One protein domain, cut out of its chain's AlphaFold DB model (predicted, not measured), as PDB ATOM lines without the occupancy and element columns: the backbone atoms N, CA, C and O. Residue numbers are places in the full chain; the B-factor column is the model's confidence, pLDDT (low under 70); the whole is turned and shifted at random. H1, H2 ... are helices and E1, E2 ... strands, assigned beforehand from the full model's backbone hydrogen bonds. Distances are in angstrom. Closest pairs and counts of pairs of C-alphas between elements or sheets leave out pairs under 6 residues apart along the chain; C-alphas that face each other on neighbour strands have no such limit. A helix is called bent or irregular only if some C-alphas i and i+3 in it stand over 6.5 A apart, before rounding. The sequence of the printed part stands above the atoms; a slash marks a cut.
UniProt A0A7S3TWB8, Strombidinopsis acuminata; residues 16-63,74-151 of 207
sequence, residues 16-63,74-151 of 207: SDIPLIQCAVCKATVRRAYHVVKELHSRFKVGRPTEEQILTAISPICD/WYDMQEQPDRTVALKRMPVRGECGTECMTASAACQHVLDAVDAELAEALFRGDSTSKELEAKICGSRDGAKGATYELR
ATOM      1  N   SER A  16     199.406 224.211 241.814       94.25
ATOM      2  CA  SER A  16     200.239 224.646 240.681       94.25
ATOM      3  C   SER A  16     201.185 223.564 240.163       94.25
ATOM      4  O   SER A  16     201.733 223.701 239.073       94.25
ATOM      5  N   ASP A  17     201.382 222.493 240.928       95.19
ATOM      6  CA  ASP A  17     202.385 221.466 240.655       95.19
ATOM      7  C   ASP A  17     201.781 220.240 239.981       95.19
ATOM      8  O   ASP A  17     202.499 219.423 239.409       95.19
ATOM      9  N   ILE A  18     200.454 220.113 240.044       94.31
ATOM     10  CA  ILE A  18     199.691 219.029 239.428       94.31
ATOM     11  C   ILE A  18     200.078 218.852 237.951       94.31
ATOM     12  O   ILE A  18     200.401 217.724 237.566       94.31
ATOM     13  N   PRO A  19     200.152 219.922 237.131       92.25
ATOM     14  CA  PRO A  19     200.533 219.794 235.727       92.25
ATOM     15  C   PRO A  19     201.939 219.194 235.512       92.25
ATOM     16  O   PRO A  19     202.136 218.391 234.598       92.25
ATOM     17  N   LEU A  20     202.884 219.452 236.428       93.12
ATOM     18  CA  LEU A  20     204.262 218.944 236.355       93.12
ATOM     19  C   LEU A  20     204.342 217.418 236.525       93.12
ATOM     20  O   LEU A  20     205.228 216.773 235.962       93.12
ATOM     21  N   ILE A  21     203.413 216.826 237.280       94.38
ATOM     22  CA  ILE A  21     203.404 215.389 237.605       94.38
ATOM     23  C   ILE A  21     202.238 214.615 236.973       94.38
ATOM     24  O   ILE A  21     202.188 213.387 237.102       94.38
ATOM     25  N   GLN A  22     201.331 215.288 236.257       92.56
ATOM     26  CA  GLN A  22     200.060 214.733 235.774       92.56
ATOM     27  C   GLN A  22     200.233 213.409 235.013       92.56
ATOM     28  O   GLN A  22     199.513 212.444 235.275       92.56
ATOM     29  N   CYS A  23     201.210 213.316 234.099       92.81
ATOM     30  CA  CYS A  23     201.465 212.072 233.357       92.81
ATOM     31  C   CYS A  23     201.816 210.905 234.285       92.81
ATOM     32  O   CYS A  23     201.325 209.783 234.126       92.81
ATOM     33  N   ALA A  24     202.735 211.158 235.218       94.75
ATOM     34  CA  ALA A  24     203.269 210.131 236.096       94.75
ATOM     35  C   ALA A  24     202.192 209.656 237.075       94.75
ATOM     36  O   ALA A  24     202.019 208.445 237.239       94.75
ATOM     37  N   VAL A  25     201.421 210.595 237.636       96.56
ATOM     38  CA  VAL A  25     200.281 210.287 238.502       96.56
ATOM     39  C   VAL A  25     199.219 209.510 237.734       96.56
ATOM     40  O   VAL A  25     198.825 208.453 238.204       96.56
ATOM     41  N   CYS A  26     198.841 209.923 236.518       96.00
ATOM     42  CA  CYS A  26     197.849 209.195 235.719       96.00
ATOM     43  C   CYS A  26     198.222 207.719 235.535       96.00
ATOM     44  O   CYS A  26     197.426 206.822 235.822       96.00
ATOM     45  N   LYS A  27     199.469 207.444 235.134       95.50
ATOM     46  CA  LYS A  27     199.950 206.065 234.977       95.50
ATOM     47  C   LYS A  27     199.939 205.301 236.298       95.50
ATOM     48  O   LYS A  27     199.568 204.129 236.323       95.50
ATOM     49  N   ALA A  28     200.344 205.940 237.394       97.31
ATOM     50  CA  ALA A  28     200.322 205.323 238.716       97.31
ATOM     51  C   ALA A  28     198.889 205.013 239.187       97.31
ATOM     52  O   ALA A  28     198.652 203.907 239.679       97.31
ATOM     53  N   THR A  29     197.934 205.916 238.953       97.75
ATOM     54  CA  THR A  29     196.504 205.742 239.242       97.75
ATOM     55  C   THR A  29     195.926 204.561 238.469       97.75
ATOM     56  O   THR A  29     195.344 203.662 239.077       97.75
ATOM     57  N   VAL A  30     196.163 204.479 237.154       97.38
ATOM     58  CA  VAL A  30     195.687 203.359 236.320       97.38
ATOM     59  C   VAL A  30     196.277 202.026 236.788       97.38
ATOM     60  O   VAL A  30     195.545 201.050 236.972       97.38
ATOM     61  N   ARG A  31     197.587 201.981 237.064       97.56
ATOM     62  CA  ARG A  31     198.234 200.785 237.631       97.56
ATOM     63  C   ARG A  31     197.614 200.391 238.963       97.56
ATOM     64  O   ARG A  31     197.390 199.204 239.210       97.56
ATOM     65  N   ARG A  32     197.352 201.363 239.840       98.19
ATOM     66  CA  ARG A  32     196.751 201.099 241.145       98.19
ATOM     67  C   ARG A  32     195.345 200.532 240.995       98.19
ATOM     68  O   ARG A  32     195.074 199.496 241.596       98.19
ATOM     69  N   ALA A  33     194.503 201.156 240.176       98.19
ATOM     70  CA  ALA A  33     193.154 200.688 239.879       98.19
ATOM     71  C   ALA A  33     193.167 199.248 239.342       98.19
ATOM     72  O   ALA A  33     192.454 198.388 239.858       98.19
ATOM     73  N   TYR A  34     194.067 198.945 238.401       98.12
ATOM     74  CA  TYR A  34     194.262 197.590 237.882       98.12
ATOM     75  C   TYR A  34     194.591 196.576 238.987       98.12
ATOM     76  O   TYR A  34     194.009 195.492 239.041       98.12
ATOM     77  N   HIS A  35     195.497 196.920 239.907       97.12
ATOM     78  CA  HIS A  35     195.832 196.049 241.036       97.12
ATOM     79  C   HIS A  35     194.672 195.869 242.019       97.12
ATOM     80  O   HIS A  35     194.441 194.745 242.463       97.12
ATOM     81  N   VAL A  36     193.935 196.937 242.328       97.50
ATOM     82  CA  VAL A  36     192.758 196.888 243.208       97.50
ATOM     83  C   VAL A  36     191.673 195.990 242.614       97.50
ATOM     84  O   VAL A  36     191.150 195.121 243.309       97.50
ATOM     85  N   VAL A  37     191.385 196.115 241.316       96.75
ATOM     86  CA  VAL A  37     190.408 195.254 240.634       96.75
ATOM     87  C   VAL A  37     190.897 193.812 240.539       96.75
ATOM     88  O   VAL A  37     190.119 192.887 240.764       96.75
ATOM     89  N   LYS A  38     192.191 193.581 240.290       95.44
ATOM     90  CA  LYS A  38     192.766 192.228 240.319       95.44
ATOM     91  C   LYS A  38     192.603 191.573 241.695       95.44
ATOM     92  O   LYS A  38     192.277 190.388 241.778       95.44
ATOM     93  N   GLU A  39     192.807 192.331 242.771       95.44
ATOM     94  CA  GLU A  39     192.568 191.853 244.132       95.44
ATOM     95  C   GLU A  39     191.077 191.582 244.370       95.44
ATOM     96  O   GLU A  39     190.728 190.518 244.881       95.44
ATOM     97  N   LEU A  40     190.190 192.484 243.938       96.12
ATOM     98  CA  LEU A  40     188.741 192.298 244.012       96.12
ATOM     99  C   LEU A  40     188.312 191.002 243.318       96.12
ATOM    100  O   LEU A  40     187.631 190.186 243.933       96.12
ATOM    101  N   HIS A  41     188.770 190.769 242.086       94.12
ATOM    102  CA  HIS A  41     188.514 189.539 241.333       94.12
ATOM    103  C   HIS A  41     188.916 188.284 242.111       94.12
ATOM    104  O   HIS A  41     188.171 187.309 242.113       94.12
ATOM    105  N   SER A  42     190.051 188.305 242.816       94.31
ATOM    106  CA  SER A  42     190.527 187.138 243.577       94.31
ATOM    107  C   SER A  42     189.612 186.739 244.744       94.31
ATOM    108  O   SER A  42     189.698 185.619 245.246       94.31
ATOM    109  N   ARG A  43     188.706 187.634 245.163       94.38
ATOM    110  CA  ARG A  43     187.704 187.372 246.207       94.38
ATOM    111  C   ARG A  43     186.465 186.644 245.665       94.38
ATOM    112  O   ARG A  43     185.702 186.089 246.455       94.38
ATOM    113  N   PHE A  44     186.265 186.605 244.345       92.44
ATOM    114  CA  PHE A  44     185.151 185.901 243.709       92.44
ATOM    115  C   PHE A  44     185.530 184.445 243.423       92.44
ATOM    116  O   PHE A  44     186.491 184.159 242.718       92.44
ATOM    117  N   LYS A  45     184.746 183.503 243.961       89.12
ATOM    118  CA  LYS A  45     184.924 182.060 243.696       89.12
ATOM    119  C   LYS A  45     184.321 181.625 242.359       89.12
ATOM    120  O   LYS A  45     184.792 180.666 241.759       89.12
ATOM    121  N   VAL A  46     183.252 182.297 241.936       89.56
ATOM    122  CA  VAL A  46     182.516 182.058 240.690       89.56
ATOM    123  C   VAL A  46     182.080 183.417 240.148       89.56
ATOM    124  O   VAL A  46     181.605 184.254 240.916       89.56
ATOM    125  N   GLY A  47     182.223 183.629 238.839       89.81
ATOM    126  CA  GLY A  47     181.864 184.886 238.178       89.81
ATOM    127  C   GLY A  47     182.948 185.965 238.263       89.81
ATOM    128  O   GLY A  47     184.112 185.679 238.538       89.81
ATOM    129  N   ARG A  48     182.552 187.211 237.987       93.69
ATOM    130  CA  ARG A  48     183.400 188.410 238.030       93.69
ATOM    131  C   ARG A  48     182.665 189.550 238.747       93.69
ATOM    132  O   ARG A  48     181.432 189.529 238.736       93.69
ATOM    133  N   PRO A  49     183.378 190.518 239.349       95.81
ATOM    134  CA  PRO A  49     182.750 191.721 239.877       95.81
ATOM    135  C   PRO A  49     181.965 192.465 238.794       95.81
ATOM    136  O   PRO A  49     182.318 192.429 237.611       95.81
ATOM    137  N   THR A  50     180.892 193.134 239.206       96.31
ATOM    138  CA  THR A  50     180.152 194.064 238.347       96.31
ATOM    139  C   THR A  50     180.945 195.356 238.153       96.31
ATOM    140  O   THR A  50     181.853 195.669 238.923       96.31
ATOM    141  N   GLU A  51     180.585 196.135 237.139       95.75
ATOM    142  CA  GLU A  51     181.171 197.460 236.913       95.75
ATOM    143  C   GLU A  51     180.957 198.403 238.110       95.75
ATOM    144  O   GLU A  51     181.892 199.064 238.546       95.75
ATOM    145  N   GLU A  52     179.776 198.374 238.735       96.69
ATOM    146  CA  GLU A  52     179.482 199.132 239.962       96.69
ATOM    147  C   GLU A  52     180.412 198.747 241.128       96.69
ATOM    148  O   GLU A  52     180.907 199.604 241.865       96.69
ATOM    149  N   GLN A  53     180.706 197.451 241.283       97.69
ATOM    150  CA  GLN A  53     181.658 196.975 242.290       97.69
ATOM    151  C   GLN A  53     183.087 197.429 241.979       97.69
ATOM    152  O   GLN A  53     183.851 197.706 242.903       97.69
ATOM    153  N   ILE A  54     183.447 197.520 240.697       98.00
ATOM    154  CA  ILE A  54     184.738 198.051 240.257       98.00
ATOM    155  C   ILE A  54     184.833 199.550 240.560       98.00
ATOM    156  O   ILE A  54     185.798 199.945 241.211       98.00
ATOM    157  N   LEU A  55     183.832 200.353 240.182       97.56
ATOM    158  CA  LEU A  55     183.756 201.789 240.497       97.56
ATOM    159  C   LEU A  55     183.907 202.035 242.002       97.56
ATOM    160  O   LEU A  55     184.755 202.813 242.435       97.56
ATOM    161  N   THR A  56     183.155 201.284 242.809       97.56
ATOM    162  CA  THR A  56     183.231 201.355 244.275       97.56
ATOM    163  C   THR A  56     184.637 201.034 244.789       97.56
ATOM    164  O   THR A  56     185.132 201.684 245.708       97.56
ATOM    165  N   ALA A  57     185.301 200.031 244.210       97.69
ATOM    166  CA  ALA A  57     186.630 199.619 244.642       97.69
ATOM    167  C   ALA A  57     187.725 200.629 244.266       97.69
ATOM    168  O   ALA A  57     188.677 200.789 245.032       97.69
ATOM    169  N   ILE A  58     187.608 201.298 243.114       98.19
ATOM    170  CA  ILE A  58     188.612 202.266 242.648       98.19
ATOM    171  C   ILE A  58     188.376 203.685 243.179       98.19
ATOM    172  O   ILE A  58     189.337 204.434 243.285       98.19
ATOM    173  N   SER A  59     187.154 204.045 243.585       97.44
ATOM    174  CA  SER A  59     186.828 205.369 244.143       97.44
ATOM    175  C   SER A  59     187.787 205.853 245.254       97.44
ATOM    176  O   SER A  59     188.281 206.975 245.161       97.44
ATOM    177  N   PRO A  60     188.157 205.041 246.267       98.00
ATOM    178  CA  PRO A  60     189.035 205.495 247.349       98.00
ATOM    179  C   PRO A  60     190.539 205.480 247.019       98.00
ATOM    180  O   PRO A  60     191.355 205.693 247.915       98.00
ATOM    181  N   ILE A  61     190.967 205.181 245.783       98.44
ATOM    182  CA  ILE A  61     192.408 205.040 245.490       98.44
ATOM    183  C   ILE A  61     193.174 206.361 245.565       98.44
ATOM    184  O   ILE A  61     194.396 206.318 245.632       98.44
ATOM    185  N   CYS A  62     192.503 207.508 245.559       98.56
ATOM    186  CA  CYS A  62     193.162 208.807 245.683       98.56
ATOM    187  C   CYS A  62     193.201 209.335 247.126       98.56
ATOM    188  O   CYS A  62     193.826 210.364 247.360       98.56
ATOM    189  N   ASP A  63     192.609 208.627 248.096       97.88
ATOM    190  CA  ASP A  63     192.628 209.009 249.513       97.88
ATOM    191  C   ASP A  63     193.793 208.317 250.260       97.88
ATOM    192  O   ASP A  63     193.724 207.117 250.556       97.88
ATOM    193  N   TRP A  74     204.108 206.319 249.013       97.50
ATOM    194  CA  TRP A  74     205.312 205.703 248.447       97.50
ATOM    195  C   TRP A  74     205.917 206.533 247.323       97.50
ATOM    196  O   TRP A  74     206.847 206.056 246.677       97.50
ATOM    197  N   TYR A  75     205.375 207.713 247.045       97.69
ATOM    198  CA  TYR A  75     205.876 208.599 246.011       97.69
ATOM    199  C   TYR A  75     206.410 209.894 246.607       97.69
ATOM    200  O   TYR A  75     205.995 210.317 247.681       97.69
ATOM    201  N   ASP A  76     207.358 210.464 245.880       97.31
ATOM    202  CA  ASP A  76     208.114 211.666 246.205       97.31
ATOM    203  C   ASP A  76     208.214 212.519 244.940       97.31
ATOM    204  O   ASP A  76     208.357 211.961 243.841       97.31
ATOM    205  N   MET A  77     208.105 213.837 245.064       96.88
ATOM    206  CA  MET A  77     208.295 214.762 243.951       96.88
ATOM    207  C   MET A  77     209.749 215.230 243.972       96.88
ATOM    208  O   MET A  77     210.211 215.799 244.942       96.88
ATOM    209  N   GLN A  78     210.498 214.944 242.906       95.62
ATOM    210  CA  GLN A  78     211.925 215.262 242.839       95.62
ATOM    211  C   GLN A  78     212.201 216.238 241.711       95.62
ATOM    212  O   GLN A  78     212.041 215.892 240.532       95.62
ATOM    213  N   GLU A  79     212.673 217.426 242.064       94.44
ATOM    214  CA  GLU A  79     213.218 218.393 241.125       94.44
ATOM    215  C   GLU A  79     214.382 217.779 240.345       94.44
ATOM    216  O   GLU A  79     215.225 217.045 240.868       94.44
ATOM    217  N   GLN A  80     214.404 218.058 239.048       93.94
ATOM    218  CA  GLN A  80     215.444 217.622 238.134       93.94
ATOM    219  C   GLN A  80     216.301 218.818 237.695       93.94
ATOM    220  O   GLN A  80     215.813 219.952 237.663       93.94
ATOM    221  N   PRO A  81     217.559 218.587 237.271       91.25
ATOM    222  CA  PRO A  81     218.447 219.661 236.812       91.25
ATOM    223  C   PRO A  81     217.909 220.468 235.622       91.25
ATOM    224  O   PRO A  81     218.329 221.599 235.402       91.25
ATOM    225  N   ASP A  82     216.994 219.898 234.837       91.38
ATOM    226  CA  ASP A  82     216.370 220.527 233.671       91.38
ATOM    227  C   ASP A  82     215.071 221.287 234.004       91.38
ATOM    228  O   ASP A  82     214.331 221.661 233.093       91.38
ATOM    229  N   ARG A  83     214.810 221.537 235.297       92.19
ATOM    230  CA  ARG A  83     213.588 222.154 235.846       92.19
ATOM    231  C   ARG A  83     212.328 221.306 235.701       92.19
ATOM    232  O   ARG A  83     211.228 221.814 235.884       92.19
ATOM    233  N   THR A  84     212.439 220.027 235.368       93.12
ATOM    234  CA  THR A  84     211.283 219.125 235.416       93.12
ATOM    235  C   THR A  84     211.092 218.591 236.834       93.12
ATOM    236  O   THR A  84     212.021 218.596 237.641       93.12
ATOM    237  N   VAL A  85     209.882 218.142 237.166       94.75
ATOM    238  CA  VAL A  85     209.598 217.487 238.451       94.75
ATOM    239  C   VAL A  85     209.200 216.046 238.175       94.75
ATOM    240  O   VAL A  85     208.258 215.769 237.434       94.75
ATOM    241  N   ALA A  86     209.934 215.105 238.758       94.00
ATOM    242  CA  ALA A  86     209.681 213.685 238.593       94.00
ATOM    243  C   ALA A  86     208.925 213.133 239.801       94.00
ATOM    244  O   ALA A  86     209.397 213.226 240.928       94.00
ATOM    245  N   LEU A  87     207.794 212.467 239.564       96.12
ATOM    246  CA  LEU A  87     207.149 211.658 240.594       96.12
ATOM    247  C   LEU A  87     207.860 210.301 240.694       96.12
ATOM    248  O   LEU A  87     207.735 209.449 239.807       96.12
ATOM    249  N   LYS A  88     208.607 210.083 241.774       96.44
ATOM    250  CA  LYS A  88     209.438 208.893 241.961       96.44
ATOM    251  C   LYS A  88     208.866 207.980 243.027       96.44
ATOM    252  O   LYS A  88     208.540 208.408 244.124       96.44
ATOM    253  N   ARG A  89     208.799 206.683 242.719       96.44
ATOM    254  CA  ARG A  89     208.437 205.669 243.709       96.44
ATOM    255  C   ARG A  89     209.623 205.381 244.627       96.44
ATOM    256  O   ARG A  89     210.669 204.923 244.168       96.44
ATOM    257  N   MET A  90     209.427 205.573 245.920       96.69
ATOM    258  CA  MET A  90     210.411 205.351 246.970       96.69
ATOM    259  C   MET A  90     210.442 203.882 247.429       96.69
ATOM    260  O   MET A  90     209.443 203.161 247.323       96.69
ATOM    261  N   PRO A  91     211.594 203.392 247.933       95.44
ATOM    262  CA  PRO A  91     211.734 202.013 248.410       95.44
ATOM    263  C   PRO A  91     211.057 201.771 249.766       95.44
ATOM    264  O   PRO A  91     210.881 200.624 250.167       95.44
ATOM    265  N   VAL A  92     210.692 202.840 250.473       94.81
ATOM    266  CA  VAL A  92     210.051 202.813 251.788       94.81
ATOM    267  C   VAL A  92     208.842 203.739 251.789       94.81
ATOM    268  O   VAL A  92     208.787 204.689 251.008       94.81
ATOM    269  N   ARG A  93     207.889 203.470 252.682       95.19
ATOM    270  CA  ARG A  93     206.746 204.352 252.922       95.19
ATOM    271  C   ARG A  93     207.213 205.648 253.591       95.19
ATOM    272  O   ARG A  93     208.004 205.606 254.535       95.19
ATOM    273  N   GLY A  94     206.700 206.772 253.119       94.94
ATOM    274  CA  GLY A  94     206.869 208.091 253.710       94.94
ATOM    275  C   GLY A  94     205.683 208.508 254.569       94.94
ATOM    276  O   GLY A  94     204.633 207.858 254.586       94.94
ATOM    277  N   GLU A  95     205.856 209.602 255.296       94.56
ATOM    278  CA  GLU A  95     204.741 210.364 255.846       94.56
ATOM    279  C   GLU A  95     203.971 211.033 254.702       94.56
ATOM    280  O   GLU A  95     204.558 211.462 253.708       94.56
ATOM    281  N   CYS A  96     202.644 211.114 254.815       94.62
ATOM    282  CA  CYS A  96     201.862 211.833 253.815       94.62
ATOM    283  C   CYS A  96     201.889 213.331 254.135       94.62
ATOM    284  O   CYS A  96     201.071 213.811 254.914       94.62
ATOM    285  N   GLY A  97     202.879 214.034 253.578       95.12
ATOM    286  CA  GLY A  97     203.004 215.492 253.625       95.12
ATOM    287  C   GLY A  97     202.429 216.181 252.383       95.12
ATOM    288  O   GLY A  97     201.655 215.591 251.630       95.12
ATOM    289  N   THR A  98     202.849 217.424 252.145       96.31
ATOM    290  CA  THR A  98     202.408 218.267 251.021       96.31
ATOM    291  C   THR A  98     202.517 217.573 249.663       96.31
ATOM    292  O   THR A  98     201.546 217.563 248.921       96.31
ATOM    293  N   GLU A  99     203.634 216.915 249.344       96.44
ATOM    294  CA  GLU A  99     203.806 216.246 248.042       96.44
ATOM    295  C   GLU A  99     202.886 215.036 247.853       96.44
ATOM    296  O   GLU A  99     202.323 214.832 246.778       96.44
ATOM    297  N   CYS A 100     202.671 214.257 248.920       97.50
ATOM    298  CA  CYS A 100     201.688 213.174 248.931       97.50
ATOM    299  C   CYS A 100     200.275 213.723 248.677       97.50
ATOM    300  O   CYS A 100     199.521 213.137 247.900       97.50
ATOM    301  N   MET A 101     199.936 214.873 249.273       97.75
ATOM    302  CA  MET A 101     198.658 215.553 249.046       97.75
ATOM    303  C   MET A 101     198.557 216.151 247.638       97.75
ATOM    304  O   MET A 101     197.503 216.048 247.017       97.75
ATOM    305  N   THR A 102     199.637 216.696 247.077       98.00
ATOM    306  CA  THR A 102     199.692 217.141 245.674       98.00
ATOM    307  C   THR A 102     199.463 215.970 244.716       98.00
ATOM    308  O   THR A 102     198.657 216.073 243.792       98.00
ATOM    309  N   ALA A 103     200.106 214.822 244.956       98.06
ATOM    310  CA  ALA A 103     199.885 213.604 244.178       98.06
ATOM    311  C   ALA A 103     198.462 213.043 244.361       98.06
ATOM    312  O   ALA A 103     197.879 212.544 243.401       98.06
ATOM    313  N   SER A 104     197.888 213.150 245.565       98.38
ATOM    314  CA  SER A 104     196.484 212.813 245.855       98.38
ATOM    315  C   SER A 104     195.525 213.689 245.046       98.38
ATOM    316  O   SER A 104     194.654 213.160 244.358       98.38
ATOM    317  N   ALA A 105     195.734 215.008 245.033       98.12
ATOM    318  CA  ALA A 105     194.934 215.939 244.241       98.12
ATOM    319  C   ALA A 105     195.048 215.635 242.740       98.12
ATOM    320  O   ALA A 105     194.035 215.492 242.058       98.12
ATOM    321  N   ALA A 106     196.265 215.433 242.225       96.94
ATOM    322  CA  ALA A 106     196.488 215.018 240.840       96.94
ATOM    323  C   ALA A 106     195.817 213.668 240.514       96.94
ATOM    324  O   ALA A 106     195.275 213.492 239.423       96.94
ATOM    325  N   CYS A 107     195.817 212.717 241.456       98.38
ATOM    326  CA  CYS A 107     195.115 211.443 241.313       98.38
ATOM    327  C   CYS A 107     193.613 211.673 241.175       98.38
ATOM    328  O   CYS A 107     193.006 211.094 240.277       98.38
ATOM    329  N   GLN A 108     193.039 212.538 242.016       97.88
ATOM    330  CA  GLN A 108     191.618 212.862 241.974       97.88
ATOM    331  C   GLN A 108     191.242 213.507 240.637       97.88
ATOM    332  O   GLN A 108     190.305 213.048 240.001       97.88
ATOM    333  N   HIS A 109     192.047 214.449 240.134       95.31
ATOM    334  CA  HIS A 109     191.850 215.020 238.796       95.31
ATOM    335  C   HIS A 109     191.865 213.975 237.677       95.31
ATOM    336  O   HIS A 109     191.154 214.121 236.690       95.31
ATOM    337  N   VAL A 110     192.696 212.934 237.793       95.38
ATOM    338  CA  VAL A 110     192.685 211.822 236.834       95.38
ATOM    339  C   VAL A 110     191.410 211.007 236.979       95.38
ATOM    340  O   VAL A 110     190.781 210.705 235.974       95.38
ATOM    341  N   LEU A 111     191.051 210.631 238.206       96.12
ATOM    342  CA  LEU A 111     189.921 209.751 238.456       96.12
ATOM    343  C   LEU A 111     188.596 210.420 238.079       96.12
ATOM    344  O   LEU A 111     187.828 209.811 237.352       96.12
ATOM    345  N   ASP A 112     188.382 211.681 238.455       95.62
ATOM    346  CA  ASP A 112     187.194 212.462 238.075       95.62
ATOM    347  C   ASP A 112     187.013 212.549 236.554       95.62
ATOM    348  O   ASP A 112     185.894 212.643 236.057       95.62
ATOM    349  N   ALA A 113     188.122 212.513 235.812       93.94
ATOM    350  CA  ALA A 113     188.121 212.622 234.363       93.94
ATOM    351  C   ALA A 113     187.921 211.285 233.635       93.94
ATOM    352  O   ALA A 113     187.710 211.318 232.425       93.94
ATOM    353  N   VAL A 114     188.105 210.126 234.288       94.50
ATOM    354  CA  VAL A 114     188.099 208.810 233.607       94.50
ATOM    355  C   VAL A 114     187.531 207.649 234.423       94.50
ATOM    356  O   VAL A 114     187.743 206.497 234.045       94.50
ATOM    357  N   ASP A 115     186.894 207.875 235.567       95.31
ATOM    358  CA  ASP A 115     186.428 206.800 236.453       95.31
ATOM    359  C   ASP A 115     185.521 205.796 235.728       95.31
ATOM    360  O   ASP A 115     185.739 204.585 235.846       95.31
ATOM    361  N   ALA A 116     184.587 206.284 234.911       94.56
ATOM    362  CA  ALA A 116     183.699 205.482 234.081       94.56
ATOM    363  C   ALA A 116     184.469 204.697 233.005       94.56
ATOM    364  O   ALA A 116     184.375 203.469 232.950       94.56
ATOM    365  N   GLU A 117     185.290 205.357 232.179       94.62
ATOM    366  CA  GLU A 117     186.064 204.700 231.116       94.62
ATOM    367  C   GLU A 117     187.064 203.678 231.674       94.62
ATOM    368  O   GLU A 117     187.290 202.614 231.081       94.62
ATOM    369  N   LEU A 118     187.677 203.996 232.816       95.81
ATOM    370  CA  LEU A 118     188.607 203.126 233.519       95.81
ATOM    371  C   LEU A 118     187.877 201.912 234.097       95.81
ATOM    372  O   LEU A 118     188.348 200.790 233.902       95.81
ATOM    373  N   ALA A 119     186.735 202.102 234.761       96.94
ATOM    374  CA  ALA A 119     185.940 201.003 235.301       96.94
ATOM    375  C   ALA A 119     185.426 200.070 234.202       96.94
ATOM    376  O   ALA A 119     185.573 198.853 234.320       96.94
ATOM    377  N   GLU A 120     184.918 200.620 233.100       95.81
ATOM    378  CA  GLU A 120     184.453 199.849 231.948       95.81
ATOM    379  C   GLU A 120     185.604 199.041 231.320       95.81
ATOM    380  O   GLU A 120     185.473 197.853 231.003       95.81
ATOM    381  N   ALA A 121     186.778 199.660 231.142       95.44
ATOM    382  CA  ALA A 121     187.957 198.973 230.620       95.44
ATOM    383  C   ALA A 121     188.452 197.857 231.559       95.44
ATOM    384  O   ALA A 121     188.787 196.767 231.095       95.44
ATOM    385  N   LEU A 122     188.440 198.094 232.872       96.94
ATOM    386  CA  LEU A 122     188.779 197.087 233.880       96.94
ATOM    387  C   LEU A 122     187.755 195.945 233.922       96.94
ATOM    388  O   LEU A 122     188.144 194.787 234.058       96.94
ATOM    389  N   PHE A 123     186.466 196.245 233.748       96.31
ATOM    390  CA  PHE A 123     185.391 195.254 233.692       96.31
ATOM    391  C   PHE A 123     185.500 194.334 232.470       96.31
ATOM    392  O   PHE A 123     185.277 193.121 232.580       96.31
ATOM    393  N   ARG A 124     185.869 194.887 231.304       94.94
ATOM    394  CA  ARG A 124     186.166 194.092 230.101       94.94
ATOM    395  C   ARG A 124     187.312 193.115 230.350       94.94
ATOM    396  O   ARG A 124     187.190 191.950 229.977       94.94
ATOM    397  N   GLY A 125     188.373 193.569 231.021       91.12
ATOM    398  CA  GLY A 125     189.500 192.723 231.427       91.12
ATOM    399  C   GLY A 125     190.346 192.205 230.259       91.12
ATOM    400  O   GLY A 125     191.058 191.217 230.409       91.12
ATOM    401  N   ASP A 126     190.257 192.854 229.100       89.50
ATOM    402  CA  ASP A 126     190.929 192.488 227.847       89.50
ATOM    403  C   ASP A 126     192.277 193.198 227.645       89.50
ATOM    404  O   ASP A 126     192.943 192.990 226.635       89.50
ATOM    405  N   SER A 127     192.682 194.028 228.606       91.88
ATOM    406  CA  SER A 127     193.849 194.900 228.509       91.88
ATOM    407  C   SER A 127     194.824 194.639 229.656       91.88
ATOM    408  O   SER A 127     194.436 194.525 230.822       91.88
ATOM    409  N   THR A 128     196.118 194.596 229.352       95.19
ATOM    410  CA  THR A 128     197.171 194.641 230.371       95.19
ATOM    411  C   THR A 128     197.220 196.020 231.036       95.19
ATOM    412  O   THR A 128     196.785 197.023 230.473       95.19
ATOM    413  N   SER A 129     197.831 196.100 232.223       94.94
ATOM    414  CA  SER A 129     198.037 197.375 232.932       94.94
ATOM    415  C   SER A 129     198.691 198.449 232.043       94.94
ATOM    416  O   SER A 129     198.245 199.592 232.010       94.94
ATOM    417  N   LYS A 130     199.687 198.067 231.229       93.31
ATOM    418  CA  LYS A 130     200.400 198.990 230.332       93.31
ATOM    419  C   LYS A 130     199.537 199.467 229.158       93.31
ATOM    420  O   LYS A 130     199.648 200.618 228.746       93.31
ATOM    421  N   GLU A 131     198.694 198.596 228.610       93.06
ATOM    422  CA  GLU A 131     197.753 198.968 227.546       93.06
ATOM    423  C   GLU A 131     196.666 199.904 228.081       93.06
ATOM    424  O   GLU A 131     196.342 200.893 227.425       93.06
ATOM    425  N   LEU A 132     196.177 199.663 229.302       94.19
ATOM    426  CA  LEU A 132     195.258 200.577 229.981       94.19
ATOM    427  C   LEU A 132     195.899 201.940 230.232       94.19
ATOM    428  O   LEU A 132     195.269 202.955 229.958       94.19
ATOM    429  N   GLU A 133     197.152 201.988 230.692       93.56
ATOM    430  CA  GLU A 133     197.875 203.256 230.850       93.56
ATOM    431  C   GLU A 133     197.896 204.052 229.542       93.56
ATOM    432  O   GLU A 133     197.603 205.245 229.546       93.56
ATOM    433  N   ALA A 134     198.212 203.401 228.418       90.25
ATOM    434  CA  ALA A 134     198.245 204.060 227.117       90.25
ATOM    435  C   ALA A 134     196.849 204.516 226.658       90.25
ATOM    436  O   ALA A 134     196.712 205.620 226.136       90.25
ATOM    437  N   LYS A 135     195.815 203.695 226.881       90.19
ATOM    438  CA  LYS A 135     194.423 204.004 226.521       90.19
ATOM    439  C   LYS A 135     193.865 205.181 227.324       90.19
ATOM    440  O   LYS A 135     193.193 206.040 226.764       90.19
ATOM    441  N   ILE A 136     194.147 205.222 228.624       92.88
ATOM    442  CA  ILE A 136     193.590 206.213 229.550       92.88
ATOM    443  C   ILE A 136     194.415 207.503 229.540       92.88
ATOM    444  O   ILE A 136     193.868 208.579 229.312       92.88
ATOM    445  N   CYS A 137     195.733 207.405 229.717       92.38
ATOM    446  CA  CYS A 137     196.616 208.565 229.880       92.38
ATOM    447  C   CYS A 137     197.200 209.090 228.557       92.38
ATOM    448  O   CYS A 137     197.790 210.176 228.524       92.38
ATOM    449  N   GLY A 138     197.082 208.321 227.472       88.94
ATOM    450  CA  GLY A 138     197.780 208.578 226.215       88.94
ATOM    451  C   GLY A 138     199.258 208.176 226.257       88.94
ATOM    452  O   GLY A 138     199.757 207.584 227.220       88.94
ATOM    453  N   SER A 139     199.993 208.519 225.199       81.94
ATOM    454  CA  SER A 139     201.429 208.244 225.080       81.94
ATOM    455  C   SER A 139     202.191 209.427 224.488       81.94
ATOM    456  O   SER A 139     201.623 210.266 223.789       81.94
ATOM    457  N   ARG A 140     203.509 209.463 224.724       73.88
ATOM    458  CA  ARG A 140     204.394 210.479 224.131       73.88
ATOM    459  C   ARG A 140     204.471 210.383 222.606       73.88
ATOM    460  O   ARG A 140     204.767 211.377 221.961       73.88
ATOM    461  N   ASP A 141     204.116 209.233 222.041       75.06
ATOM    462  CA  ASP A 141     204.103 208.987 220.594       75.06
ATOM    463  C   ASP A 141     202.840 209.551 219.907       75.06
ATOM    464  O   ASP A 141     202.533 209.211 218.767       75.06
ATOM    465  N   GLY A 142     202.078 210.403 220.603       70.69
ATOM    466  CA  GLY A 142     200.913 211.103 220.061       70.69
ATOM    467  C   GLY A 142     199.573 210.403 220.295       70.69
ATOM    468  O   GLY A 142     198.539 210.922 219.863       70.69
ATOM    469  N   ALA A 143     199.546 209.269 221.009       77.38
ATOM    470  CA  ALA A 143     198.284 208.657 221.411       77.38
ATOM    471  C   ALA A 143     197.553 209.577 222.398       77.38
ATOM    472  O   ALA A 143     198.101 210.043 223.405       77.38
ATOM    473  N   LYS A 144     196.291 209.857 222.088       79.88
ATOM    474  CA  LYS A 144     195.410 210.682 222.912       79.88
ATOM    475  C   LYS A 144     194.854 209.825 224.052       79.88
ATOM    476  O   LYS A 144     194.516 208.671 223.817       79.88
ATOM    477  N   GLY A 145     194.791 210.395 225.255       81.94
ATOM    478  CA  GLY A 145     194.115 209.770 226.394       81.94
ATOM    479  C   GLY A 145     192.606 209.646 226.175       81.94
ATOM    480  O   GLY A 145     192.076 210.178 225.193       81.94
ATOM    481  N   ALA A 146     191.938 208.947 227.092       83.75
ATOM    482  CA  ALA A 146     190.525 208.581 226.974       83.75
ATOM    483  C   ALA A 146     189.591 209.799 226.914       83.75
ATOM    484  O   ALA A 146     188.655 209.808 226.119       83.75
ATOM    485  N   THR A 147     189.890 210.851 227.679       81.31
ATOM    486  CA  THR A 147     189.099 212.088 227.712       81.31
ATOM    487  C   THR A 147     189.904 213.299 227.265       81.31
ATOM    488  O   THR A 147     191.132 213.266 227.194       81.31
ATOM    489  N   TYR A 148     189.209 214.387 226.915       73.00
ATOM    490  CA  TYR A 148     189.838 215.639 226.483       73.00
ATOM    491  C   TYR A 148     190.638 216.312 227.611       73.00
ATOM    492  O   TYR A 148     191.647 216.959 227.335       73.00
ATOM    493  N   GLU A 149     190.222 216.108 228.861       73.56
ATOM    494  CA  GLU A 149     190.856 216.628 230.077       73.56
ATOM    495  C   GLU A 149     192.225 215.984 230.300       73.56
ATOM    496  O   GLU A 149     193.209 216.672 230.569       73.56
ATOM    497  N   LEU A 150     192.318 214.673 230.058       71.69
ATOM    498  CA  LEU A 150     193.580 213.933 230.070       71.69
ATOM    499  C   LEU A 150     194.265 213.873 228.701       71.69
ATOM    500  O   LEU A 150     195.358 213.313 228.573       71.69
ATOM    501  N   ARG A 151     193.673 214.467 227.657       60.97
ATOM    502  CA  ARG A 151     194.277 214.554 226.326       60.97
ATOM    503  C   ARG A 151     195.490 215.460 226.428       60.97
ATOM    504  O   ARG A 151     195.392 216.689 226.466       60.97
TER     505      ARG A 151
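This is residues 16 to 63 and 74 to 151 of the 207 residues of a protein of Strombidinopsis acuminata (UniProt A0A7S3TWB8). A long, kinked helix, H1, runs through the middle of a helical body, with H2, the two arms of the bent helix H3 and the short H4 packed around it; a small strand hairpin, E1 and E2, packs on the early part of H1 and the start of H3a. The loop at the far end of H1 sticks out with residues 42 to 47, of which 42 belongs to H1. The printed part has 126 residues, with four named helices and two named strands in the order H1 H2 E1 E2 H3 H4; the sheet E1 - E2 is antiparallel and the class is mostly helix. It is compact, with a radius of gyration of the C-alphas of 15.0 A and spans of 51 by 35 by 22 A.

H1, residues 16 to 42, has a kink of 65 degrees near residue 23 and is irregular, with C-alphas 20 and 23 8.0 A apart. H2, residues 51 to 62, is irregular too, with C-alphas 59 and 62 7.4 A apart. H1 and H2 form a helical hairpin and touch, closest at the C-alphas of Ala 33 and Ile 58, 5.5 A, at a steep tilt of 44 degrees, opposite ways. E1, residues 75 to 79, and E2, residues 85 to 89, form an antiparallel hairpin, with N 78 and O 86 within hydrogen-bond range at 2.8 A. The closest C-alphas of H1 and E2 are those of Leu 20 and Val 85, 5.9 A. H3, residues 98 to 124, was assigned as one helix by its hydrogen bonds but is bent, with C-alphas 113 and 116 8.4 A apart; its arms H3a, residues 98 to 113, and H3b, residues 116 to 124, stand about perpendicular at 76 degrees. H1 touches H3a with residues 17 to 29 alone, closest at the C-alphas of Ile 18 and Ala 106, 5.3 A. H2 touches H3b, closest at the C-alphas of Leu 55 and Ala 119, 5.7 A. H4, residues 129 to 137, touches H1, closest at the C-alphas of Lys 27 and Glu 133, 5.4 A; H3a and H4 are apart. Every O i to N i+4 pair is within hydrogen-bond range in H3b and H4, against 20 of 23 in H1, 5 of 8 in H2 and 11 of 12 in H3a.

H1 begins at C-alpha 16 (200.239, 224.646, 240.681) and is 38.9 A long; H2 is 18.7 A, E1 13.2 A, E2 13.0 A, H3a 22.7 A, H3b 12.3 A and H4 11.7 A, ending at C-alpha 137 (196.616, 208.565, 229.880).

The C-alphas farthest apart, Val 46 and Pro 81, are 52.2 A apart. Residues 64 to 73 are not printed, and C-alphas 63 and 74 are 13.2 A apart across this cut. Of the links that are printed whole, none is long. Residue 151 alone has a pLDDT under 70.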